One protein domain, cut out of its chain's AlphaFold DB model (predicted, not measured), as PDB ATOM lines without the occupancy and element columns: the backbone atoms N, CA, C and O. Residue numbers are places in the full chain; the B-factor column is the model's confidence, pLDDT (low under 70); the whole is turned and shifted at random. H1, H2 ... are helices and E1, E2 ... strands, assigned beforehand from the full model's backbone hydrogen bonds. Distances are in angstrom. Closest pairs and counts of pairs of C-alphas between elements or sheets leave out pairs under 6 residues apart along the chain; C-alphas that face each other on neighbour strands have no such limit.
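Overview. This is residues 11 to 78 of the 84 residues of an uncharacterized protein of Chlamydiae bacterium (UniProt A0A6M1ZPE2). A narrow, twisted sheet of three long strands, E1, E2 and E3, is followed by a long looping stretch, residues 47 to 67, that leads away from it to one short helix, H1, at the far end of the model. Residues 62 to 67 and 71 to 78 stick out, and H1 has no contact with the sheet. The printed part has 68 residues, with three named strands and then one named helix along the chain; the sheet has the order E1, E2, E3 and is antiparallel. The class is mixed, helices and strands, though under half of the residues are in named elements. The whole is only just loose, close to extended, with a radius of gyration of the C-alphas of 16.0 A and spans of 41 by 29 by 24 A.

Along the chain. Strand E2, residues 28 to 35, is 22.3 A long from first to last C-alpha. Strand E1, residues 15 to 23, begins at C-alpha 15 at (485.253, 435.728, 386.758), is 22.5 A long and bends by 55 degrees at residue 18. Strand E3, residues 41 to 46, is 16.0 A long. Helix H1, residues 68 to 76, is 12.1 A long and ends at C-alpha 76 at (494.506, 412.780, 379.579).

Arrangement. The sheet is a meander, each strand the antiparallel neighbour of the one before, with E2 as inner strand and E1 and E3 as edge strands. It is only just strongly twisted, its C-alphas lying up to 4.4 A off their best plane. E1 and E2 form a hairpin with an angle of 162 degrees between their directions; C-alphas 22 and 29 face each other at 4.3 A, and N 18 and O 32 are within hydrogen-bond range at 2.8 A. E2 and E3 form a hairpin at 157 degrees; C-alphas 30 and 45 face each other at 4.7 A, and N 31 and O 44 are within hydrogen-bond range at 2.8 A. Residues 11 to 12 pair briefly with residues 15 to 16 of E1, antiparallel. H1 is not on the sheet, with 0 pairs of C-alphas within 10 A, and it is apart from E1 and E2. In H1 every O i to N i+4 pair is within hydrogen-bond range.

Size, cuts and confidence. The two C-alphas farthest apart are those of Ser 48 and Ser 64, at 42.0 A. The links E1 to E2 and E2 to E3 are tight, and the link E3 to H1 is long, with 21 residues. The printed part has no cut. Its mean pLDDT is 89.2; residues 62 to 64 and residue 67 are under 70.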
ATOM      1  N   LYS A  11     482.553 440.793 390.449       94.00
ATOM      2  CA  LYS A  11     483.617 440.351 389.548       94.00
ATOM      3  C   LYS A  11     484.942 440.209 390.278       94.00
ATOM      4  O   LYS A  11     485.315 441.071 391.066       94.00
ATOM      5  N   TYR A  12     485.684 439.168 389.924       93.06
ATOM      6  CA  TYR A  12     487.065 438.956 390.335       93.06
ATOM      7  C   TYR A  12     487.902 438.586 389.111       93.06
ATOM      8  O   TYR A  12     487.782 437.490 388.566       93.06
ATOM      9  N   GLY A  13     488.724 439.522 388.630       93.69
ATOM     10  CA  GLY A  13     489.455 439.352 387.375       93.69
ATOM     11  C   GLY A  13     488.508 439.053 386.207       93.69
ATOM     12  O   GLY A  13     487.634 439.856 385.889       93.69
ATOM     13  N   ALA A  14     488.681 437.888 385.582       95.12
ATOM     14  CA  ALA A  14     487.867 437.410 384.463       95.12
ATOM     15  C   ALA A  14     486.629 436.586 384.887       95.12
ATOM     16  O   ALA A  14     485.960 435.995 384.037       95.12
ATOM     17  N   PHE A  15     486.339 436.517 386.189       95.56
ATOM     18  CA  PHE A  15     485.253 435.728 386.758       95.56
ATOM     19  C   PHE A  15     484.113 436.620 387.249       95.56
ATOM     20  O   PHE A  15     484.362 437.629 387.909       95.56
ATOM     21  N   THR A  16     482.871 436.219 386.984       96.62
ATOM     22  CA  THR A  16     481.654 436.904 387.444       96.62
ATOM     23  C   THR A  16     480.780 435.933 388.234       96.62
ATOM     24  O   THR A  16     480.497 434.835 387.753       96.62
ATOM     25  N   LEU A  17     480.308 436.326 389.420       96.81
ATOM     26  CA  LEU A  17     479.323 435.548 390.177       96.81
ATOM     27  C   LEU A  17     477.948 435.658 389.504       96.81
ATOM     28  O   LEU A  17     477.343 436.730 389.498       96.81
ATOM     29  N   THR A  18     477.440 434.559 388.952       97.06
ATOM     30  CA  THR A  18     476.144 434.519 388.254       97.06
ATOM     31  C   THR A  18     475.006 434.090 389.170       97.06
ATOM     32  O   THR A  18     473.869 434.519 388.971       97.06
ATOM     33  N   LYS A  19     475.292 433.278 390.194       96.81
ATOM     34  CA  LYS A  19     474.276 432.771 391.124       96.81
ATOM     35  C   LYS A  19     474.855 432.521 392.509       96.81
ATOM     36  O   LYS A  19     475.967 432.021 392.638       96.81
ATOM     37  N   LYS A  20     474.055 432.793 393.538       96.44
ATOM     38  CA  LYS A  20     474.283 432.352 394.917       96.44
ATOM     39  C   LYS A  20     473.003 431.705 395.430       96.44
ATOM     40  O   LYS A  20     471.936 432.301 395.311       96.44
ATOM     41  N   LEU A  21     473.110 430.491 395.953       95.94
ATOM     42  CA  LEU A  21     471.984 429.694 396.419       95.94
ATOM     43  C   LEU A  21     472.370 428.972 397.719       95.94
ATOM     44  O   LEU A  21     473.186 428.053 397.658       95.94
ATOM     45  N   PRO A  22     471.817 429.360 398.880       95.50
ATOM     46  CA  PRO A  22     471.879 428.518 400.070       95.50
ATOM     47  C   PRO A  22     471.032 427.256 399.853       95.50
ATOM     48  O   PRO A  22     469.966 427.323 399.241       95.50
ATOM     49  N   ILE A  23     471.536 426.111 400.307       96.12
ATOM     50  CA  ILE A  23     470.860 424.811 400.252       96.12
ATOM     51  C   ILE A  23     470.894 424.245 401.671       96.12
ATOM     52  O   ILE A  23     471.862 423.597 402.079       96.12
ATOM     53  N   ASP A  24     469.850 424.560 402.436       95.12
ATOM     54  CA  ASP A  24     469.790 424.307 403.877       95.12
ATOM     55  C   ASP A  24     469.775 422.805 404.195       95.12
ATOM     56  O   ASP A  24     470.414 422.376 405.155       95.12
ATOM     57  N   GLU A  25     469.135 421.984 403.354       96.12
ATOM     58  CA  GLU A  25     469.064 420.524 403.517       96.12
ATOM     59  C   GLU A  25     470.441 419.849 403.453       96.12
ATOM     60  O   GLU A  25     470.617 418.749 403.975       96.12
ATOM     61  N   LEU A  26     471.407 420.508 402.809       93.31
ATOM     62  CA  LEU A  26     472.788 420.050 402.670       93.31
ATOM     63  C   LEU A  26     473.772 420.900 403.487       93.31
ATOM     64  O   LEU A  26     474.978 420.690 403.385       93.31
ATOM     65  N   GLN A  27     473.273 421.856 404.281       94.81
ATOM     66  CA  GLN A  27     474.071 422.783 405.089       94.81
ATOM     67  C   GLN A  27     475.206 423.449 404.290       94.81
ATOM     68  O   GLN A  27     476.338 423.562 404.765       94.81
ATOM     69  N   MET A  28     474.908 423.873 403.059       95.19
ATOM     70  CA  MET A  28     475.912 424.407 402.139       95.19
ATOM     71  C   MET A  28     475.415 425.620 401.350       95.19
ATOM     72  O   MET A  28     474.215 425.857 401.212       95.19
ATOM     73  N   VAL A  29     476.348 426.372 400.769       95.38
ATOM     74  CA  VAL A  29     476.059 427.483 399.857       95.38
ATOM     75  C   VAL A  29     476.676 427.201 398.492       95.38
ATOM     76  O   VAL A  29     477.896 427.156 398.337       95.38
ATOM     77  N   LEU A  30     475.821 427.077 397.479       95.44
ATOM     78  CA  LEU A  30     476.223 427.001 396.082       95.44
ATOM     79  C   LEU A  30     476.478 428.405 395.531       95.44
ATOM     80  O   LEU A  30     475.604 429.275 395.561       95.44
ATOM     81  N   ARG A  31     477.649 428.606 394.935       95.56
ATOM     82  CA  ARG A  31     477.968 429.771 394.108       95.56
ATOM     83  C   ARG A  31     478.299 429.316 392.697       95.56
ATOM     84  O   ARG A  31     479.170 428.475 392.501       95.56
ATOM     85  N   GLU A  32     477.608 429.880 391.719       96.75
ATOM     86  CA  GLU A  32     477.911 429.683 390.306       96.75
ATOM     87  C   GLU A  32     478.708 430.882 389.806       96.75
ATOM     88  O   GLU A  32     478.269 432.028 389.922       96.75
ATOM     89  N   VAL A  33     479.886 430.614 389.259       96.69
ATOM     90  CA  VAL A  33     480.811 431.624 388.762       96.69
ATOM     91  C   VAL A  33     481.104 431.335 387.298       96.69
ATOM     92  O   VAL A  33     481.408 430.205 386.921       96.69
ATOM     93  N   ARG A  34     481.036 432.363 386.458       97.25
ATOM     94  CA  ARG A  34     481.339 432.263 385.031       97.25
ATOM     95  C   ARG A  34     482.686 432.898 384.736       97.25
ATOM     96  O   ARG A  34     482.916 434.049 385.096       97.25
ATOM     97  N   HIS A  35     483.558 432.166 384.054       96.69
ATOM     98  CA  HIS A  35     484.756 432.735 383.447       96.69
ATOM     99  C   HIS A  35     484.376 433.350 382.097       96.69
ATOM    100  O   HIS A  35     484.071 432.624 381.150       96.69
ATOM    101  N   GLU A  36     484.361 434.678 382.007       95.88
ATOM    102  CA  GLU A  36     483.850 435.394 380.831       95.88
ATOM    103  C   GLU A  36     484.609 435.062 379.532       95.88
ATOM    104  O   GLU A  36     483.948 434.801 378.526       95.88
ATOM    105  N   PRO A  37     485.958 434.978 379.513       96.81
ATOM    106  CA  PRO A  37     486.697 434.718 378.278       96.81
ATOM    107  C   PRO A  37     486.451 433.331 377.678       96.81
ATOM    108  O   PRO A  37     486.401 433.197 376.460       96.81
ATOM    109  N   THR A  38     486.321 432.288 378.510       95.94
ATOM    110  CA  THR A  38     486.143 430.905 378.018       95.94
ATOM    111  C   THR A  38     484.695 430.432 378.058       95.94
ATOM    112  O   THR A  38     484.377 429.391 377.491       95.94
ATOM    113  N   GLY A  39     483.816 431.146 378.764       94.31
ATOM    114  CA  GLY A  39     482.453 430.705 379.056       94.31
ATOM    115  C   GLY A  39     482.368 429.535 380.044       94.31
ATOM    116  O   GLY A  39     481.273 429.011 380.255       94.31
ATOM    117  N   ALA A  40     483.485 429.110 380.647       95.44
ATOM    118  CA  ALA A  40     483.491 428.021 381.617       95.44
ATOM    119  C   ALA A  40     482.651 428.385 382.848       95.44
ATOM    120  O   ALA A  40     482.688 429.516 383.335       95.44
ATOM    121  N   THR A  41     481.893 427.410 383.342       96.06
ATOM    122  CA  THR A  41     481.078 427.541 384.553       96.06
ATOM    123  C   THR A  41     481.760 426.801 385.690       96.06
ATOM    124  O   THR A  41     482.178 425.658 385.525       96.06
ATOM    125  N   ILE A  42     481.865 427.463 386.833       95.88
ATOM    126  CA  ILE A  42     482.443 426.945 388.066       95.88
ATOM    127  C   ILE A  42     481.324 426.897 389.096       95.88
ATOM    128  O   ILE A  42     480.635 427.892 389.314       95.88
ATOM    129  N   PHE A  43     481.169 425.751 389.746       95.31
ATOM    130  CA  PHE A  43     480.307 425.608 390.909       95.31
ATOM    131  C   PHE A  43     481.182 425.487 392.150       95.31
ATOM    132  O   PHE A  43     481.982 424.563 392.257       95.31
ATOM    133  N   HIS A  44     481.038 426.432 393.071       94.81
ATOM    134  CA  HIS A  44     481.674 426.393 394.377       94.81
ATOM    135  C   HIS A  44     480.630 426.010 395.423       94.81
ATOM    136  O   HIS A  44     479.646 426.729 395.608       94.81
ATOM    137  N   LEU A  45     480.840 424.865 396.061       94.56
ATOM    138  CA  LEU A  45     480.000 424.328 397.122       94.56
ATOM    139  C   LEU A  45     480.717 424.575 398.447       94.56
ATOM    140  O   LEU A  45     481.683 423.891 398.757       94.56
ATOM    141  N   GLU A  46     480.278 425.587 399.188       93.75
ATOM    142  CA  GLU A  46     480.860 425.925 400.487       93.75
ATOM    143  C   GLU A  46     480.072 425.243 401.607       93.75
ATOM    144  O   GLU A  46     478.859 425.432 401.698       93.75
ATOM    145  N   ASN A  47     480.756 424.503 402.474       93.88
ATOM    146  CA  ASN A  47     480.219 423.964 403.721       93.88
ATOM    147  C   ASN A  47     481.305 424.004 404.819       93.88
ATOM    148  O   ASN A  47     482.375 424.579 404.627       93.88
ATOM    149  N   SER A  48     481.024 423.425 405.989       93.81
ATOM    150  CA  SER A  48     481.975 423.358 407.110       93.81
ATOM    151  C   SER A  48     482.903 422.134 407.083       93.81
ATOM    152  O   SER A  48     483.559 421.867 408.089       93.81
ATOM    153  N   ASP A  49     482.918 421.353 406.000       93.31
ATOM    154  CA  ASP A  49     483.779 420.174 405.880       93.31
ATOM    155  C   ASP A  49     485.229 420.615 405.592       93.31
ATOM    156  O   ASP A  49     485.451 421.436 404.698       93.31
ATOM    157  N   PRO A  50     486.235 420.140 406.352       92.38
ATOM    158  CA  PRO A  50     487.634 420.462 406.078       92.38
ATOM    159  C   PRO A  50     488.174 419.818 404.789       92.38
ATOM    160  O   PRO A  50     489.155 420.319 404.228       92.38
ATOM    161  N   GLU A  51     487.570 418.725 404.315       93.38
ATOM    162  CA  GLU A  51     488.010 418.022 403.115       93.38
ATOM    163  C   GLU A  51     487.511 418.735 401.857       93.38
ATOM    164  O   GLU A  51     486.316 418.860 401.590       93.38
ATOM    165  N   ASN A  52     488.460 419.196 401.044       91.88
ATOM    166  CA  ASN A  52     488.162 419.920 399.816       91.88
ATOM    167  C   ASN A  52     488.258 418.983 398.612       91.88
ATOM    168  O   ASN A  52     489.250 418.278 398.433       91.88
ATOM    169  N   VAL A  53     487.256 419.031 397.735       93.75
ATOM    170  CA  VAL A  53     487.234 418.263 396.484       93.75
ATOM    171  C   VAL A  53     487.169 419.217 395.299       93.75
ATOM    172  O   VAL A  53     486.401 420.177 395.288       93.75
ATOM    173  N   PHE A  54     487.955 418.919 394.267       93.69
ATOM    174  CA  PHE A  54     487.904 419.610 392.986       93.69
ATOM    175  C   PHE A  54     487.600 418.618 391.868       93.69
ATOM    176  O   PHE A  54     488.173 417.531 391.807       93.69
ATOM    177  N   CYS A  55     486.702 419.005 390.965       92.00
ATOM    178  CA  CYS A  55     486.299 418.190 389.831       92.00
ATOM    179  C   CYS A  55     486.214 419.054 388.570       92.00
ATOM    180  O   CYS A  55     485.701 420.173 388.599       92.00
ATOM    181  N   LEU A  56     486.683 418.504 387.452       91.56
ATOM    182  CA  LEU A  56     486.468 419.047 386.117       91.56
ATOM    183  C   LEU A  56     485.501 418.132 385.377       91.56
ATOM    184  O   LEU A  56     485.675 416.918 385.350       91.56
ATOM    185  N   SER A  57     484.478 418.719 384.765       89.56
ATOM    186  CA  SER A  57     483.453 417.980 384.031       89.56
ATOM    187  C   SER A  57     483.336 418.510 382.609       89.56
ATOM    188  O   SER A  57     483.154 419.709 382.393       89.56
ATOM    189  N   PHE A  58     483.383 417.603 381.636       87.12
ATOM    190  CA  PHE A  58     483.203 417.911 380.220       87.12
ATOM    191  C   PHE A  58     481.969 417.181 379.695       87.12
ATOM    192  O   PHE A  58     481.777 415.996 379.957       87.12
ATOM    193  N   LYS A  59     481.119 417.877 378.933       82.06
ATOM    194  CA  LYS A  59     479.967 417.243 378.276       82.06
ATOM    195  C   LYS A  59     480.457 416.378 377.113       82.06
ATOM    196  O   LYS A  59     480.769 416.902 376.048       82.06
ATOM    197  N   THR A  60     480.482 415.066 377.304       78.81
ATOM    198  CA  THR A  60     480.933 414.080 376.314       78.81
ATOM    199  C   THR A  60     479.773 413.194 375.857       78.81
ATOM    200  O   THR A  60     479.742 411.998 376.117       78.81
ATOM    201  N   TRP A  61     478.784 413.778 375.172       75.38
ATOM    202  CA  TRP A  61     477.667 413.007 374.611       75.38
ATOM    203  C   TRP A  61     478.182 412.004 373.565       75.38
ATOM    204  O   TRP A  61     478.669 412.438 372.514       75.38
ATOM    205  N   PRO A  62     478.099 410.683 373.813       65.81
ATOM    206  CA  PRO A  62     478.578 409.704 372.854       65.81
ATOM    207  C   PRO A  62     477.648 409.702 371.639       65.81
ATOM    208  O   PRO A  62     476.437 409.535 371.766       65.81
ATOM    209  N   LYS A  63     478.213 409.896 370.445       68.38
ATOM    210  CA  LYS A  63     477.481 409.752 369.172       68.38
ATOM    211  C   LYS A  63     477.471 408.299 368.666       68.38
ATOM    212  O   LYS A  63     476.802 407.999 367.684       68.38
ATOM    213  N   SER A  64     478.210 407.418 369.339       65.06
ATOM    214  CA  SER A  64     478.481 406.021 368.989       65.06
ATOM    215  C   SER A  64     478.954 405.260 370.239       65.06
ATOM    216  O   SER A  64     479.397 405.859 371.218       65.06
ATOM    217  N   SER A  65     478.866 403.928 370.233       71.81
ATOM    218  CA  SER A  65     479.266 403.053 371.352       71.81
ATOM    219  C   SER A  65     480.762 402.691 371.366       71.81
ATOM    220  O   SER A  65     481.156 401.692 371.965       71.81
ATOM    221  N   ASP A  66     481.602 403.474 370.688       75.50
ATOM    222  CA  ASP A  66     483.041 403.230 370.498       75.50
ATOM    223  C   ASP A  66     483.909 403.560 371.728       75.50
ATOM    224  O   ASP A  66     485.116 403.332 371.710       75.50
ATOM    225  N   ARG A  67     483.296 404.038 372.822       69.44
ATOM    226  CA  ARG A  67     483.943 404.328 374.117       69.44
ATOM    227  C   ARG A  67     485.063 405.376 374.049       69.44
ATOM    228  O   ARG A  67     485.852 405.476 374.986       69.44
ATOM    229  N   VAL A  68     485.097 406.215 373.012       78.50
ATOM    230  CA  VAL A  68     486.100 407.288 372.868       78.50
ATOM    231  C   VAL A  68     486.219 408.194 374.110       78.50
ATOM    232  O   VAL A  68     487.351 408.450 374.523       78.50
ATOM    233  N   PRO A  69     485.127 408.628 374.781       75.31
ATOM    234  CA  PRO A  69     485.243 409.442 375.996       75.31
ATOM    235  C   PRO A  69     486.013 408.761 377.134       75.31
ATOM    236  O   PRO A  69     486.738 409.427 377.865       75.31
ATOM    237  N   HIS A  70     485.889 407.439 377.260       74.00
ATOM    238  CA  HIS A  70     486.552 406.664 378.308       74.00
ATOM    239  C   HIS A  70     488.056 406.516 378.033       74.00
ATOM    240  O   HIS A  70     488.876 406.656 378.933       74.00
ATOM    241  N   VAL A  71     488.452 406.292 376.775       78.81
ATOM    242  CA  VAL A  71     489.879 406.281 376.398       78.81
ATOM    243  C   VAL A  71     490.510 407.660 376.625       78.81
ATOM    244  O   VAL A  71     491.648 407.761 377.089       78.81
ATOM    245  N   LEU A  72     489.767 408.730 376.332       78.31
ATOM    246  CA  LEU A  72     490.227 410.098 376.558       78.31
ATOM    247  C   LEU A  72     490.490 410.384 378.044       78.31
ATOM    248  O   LEU A  72     491.519 410.971 378.359       78.31
ATOM    249  N   GLU A  73     489.612 409.939 378.946       78.56
ATOM    250  CA  GLU A  73     489.790 410.095 380.397       78.56
ATOM    251  C   GLU A  73     491.129 409.514 380.875       78.56
ATOM    252  O   GLU A  73     491.900 410.202 381.541       78.56
ATOM    253  N   HIS A  74     491.450 408.283 380.469       80.19
ATOM    254  CA  HIS A  74     492.706 407.639 380.855       80.19
ATOM    255  C   HIS A  74     493.934 408.320 380.243       80.19
ATOM    256  O   HIS A  74     494.916 408.569 380.938       80.19
ATOM    257  N   THR A  75     493.887 408.630 378.947       81.19
ATOM    258  CA  THR A  75     495.039 409.213 378.236       81.19
ATOM    259  C   THR A  75     495.338 410.649 378.660       81.19
ATOM    260  O   THR A  75     496.506 411.031 378.700       81.19
ATOM    261  N   ALA A  76     494.324 411.427 379.054       80.75
ATOM    262  CA  ALA A  76     494.506 412.780 379.579       80.75
ATOM    263  C   ALA A  76     495.305 412.815 380.897       80.75
ATOM    264  O   ALA A  76     495.903 413.838 381.224       80.75
ATOM    265  N   LEU A  77     495.348 411.703 381.640       81.56
ATOM    266  CA  LEU A  77     496.101 411.570 382.890       81.56
ATOM    267  C   LEU A  77     497.540 411.063 382.683       81.56
ATOM    268  O   LEU A  77     498.309 411.009 383.639       81.56
ATOM    269  N   CYS A  78     497.933 410.709 381.454       82.94
ATOM    270  CA  CYS A  78     499.256 410.145 381.155       82.94
ATOM    271  C   CYS A  78     500.372 411.191 380.962       82.94
ATOM    272  O   CYS A  78     501.492 410.818 380.618       82.94
TER     273      CYS A  78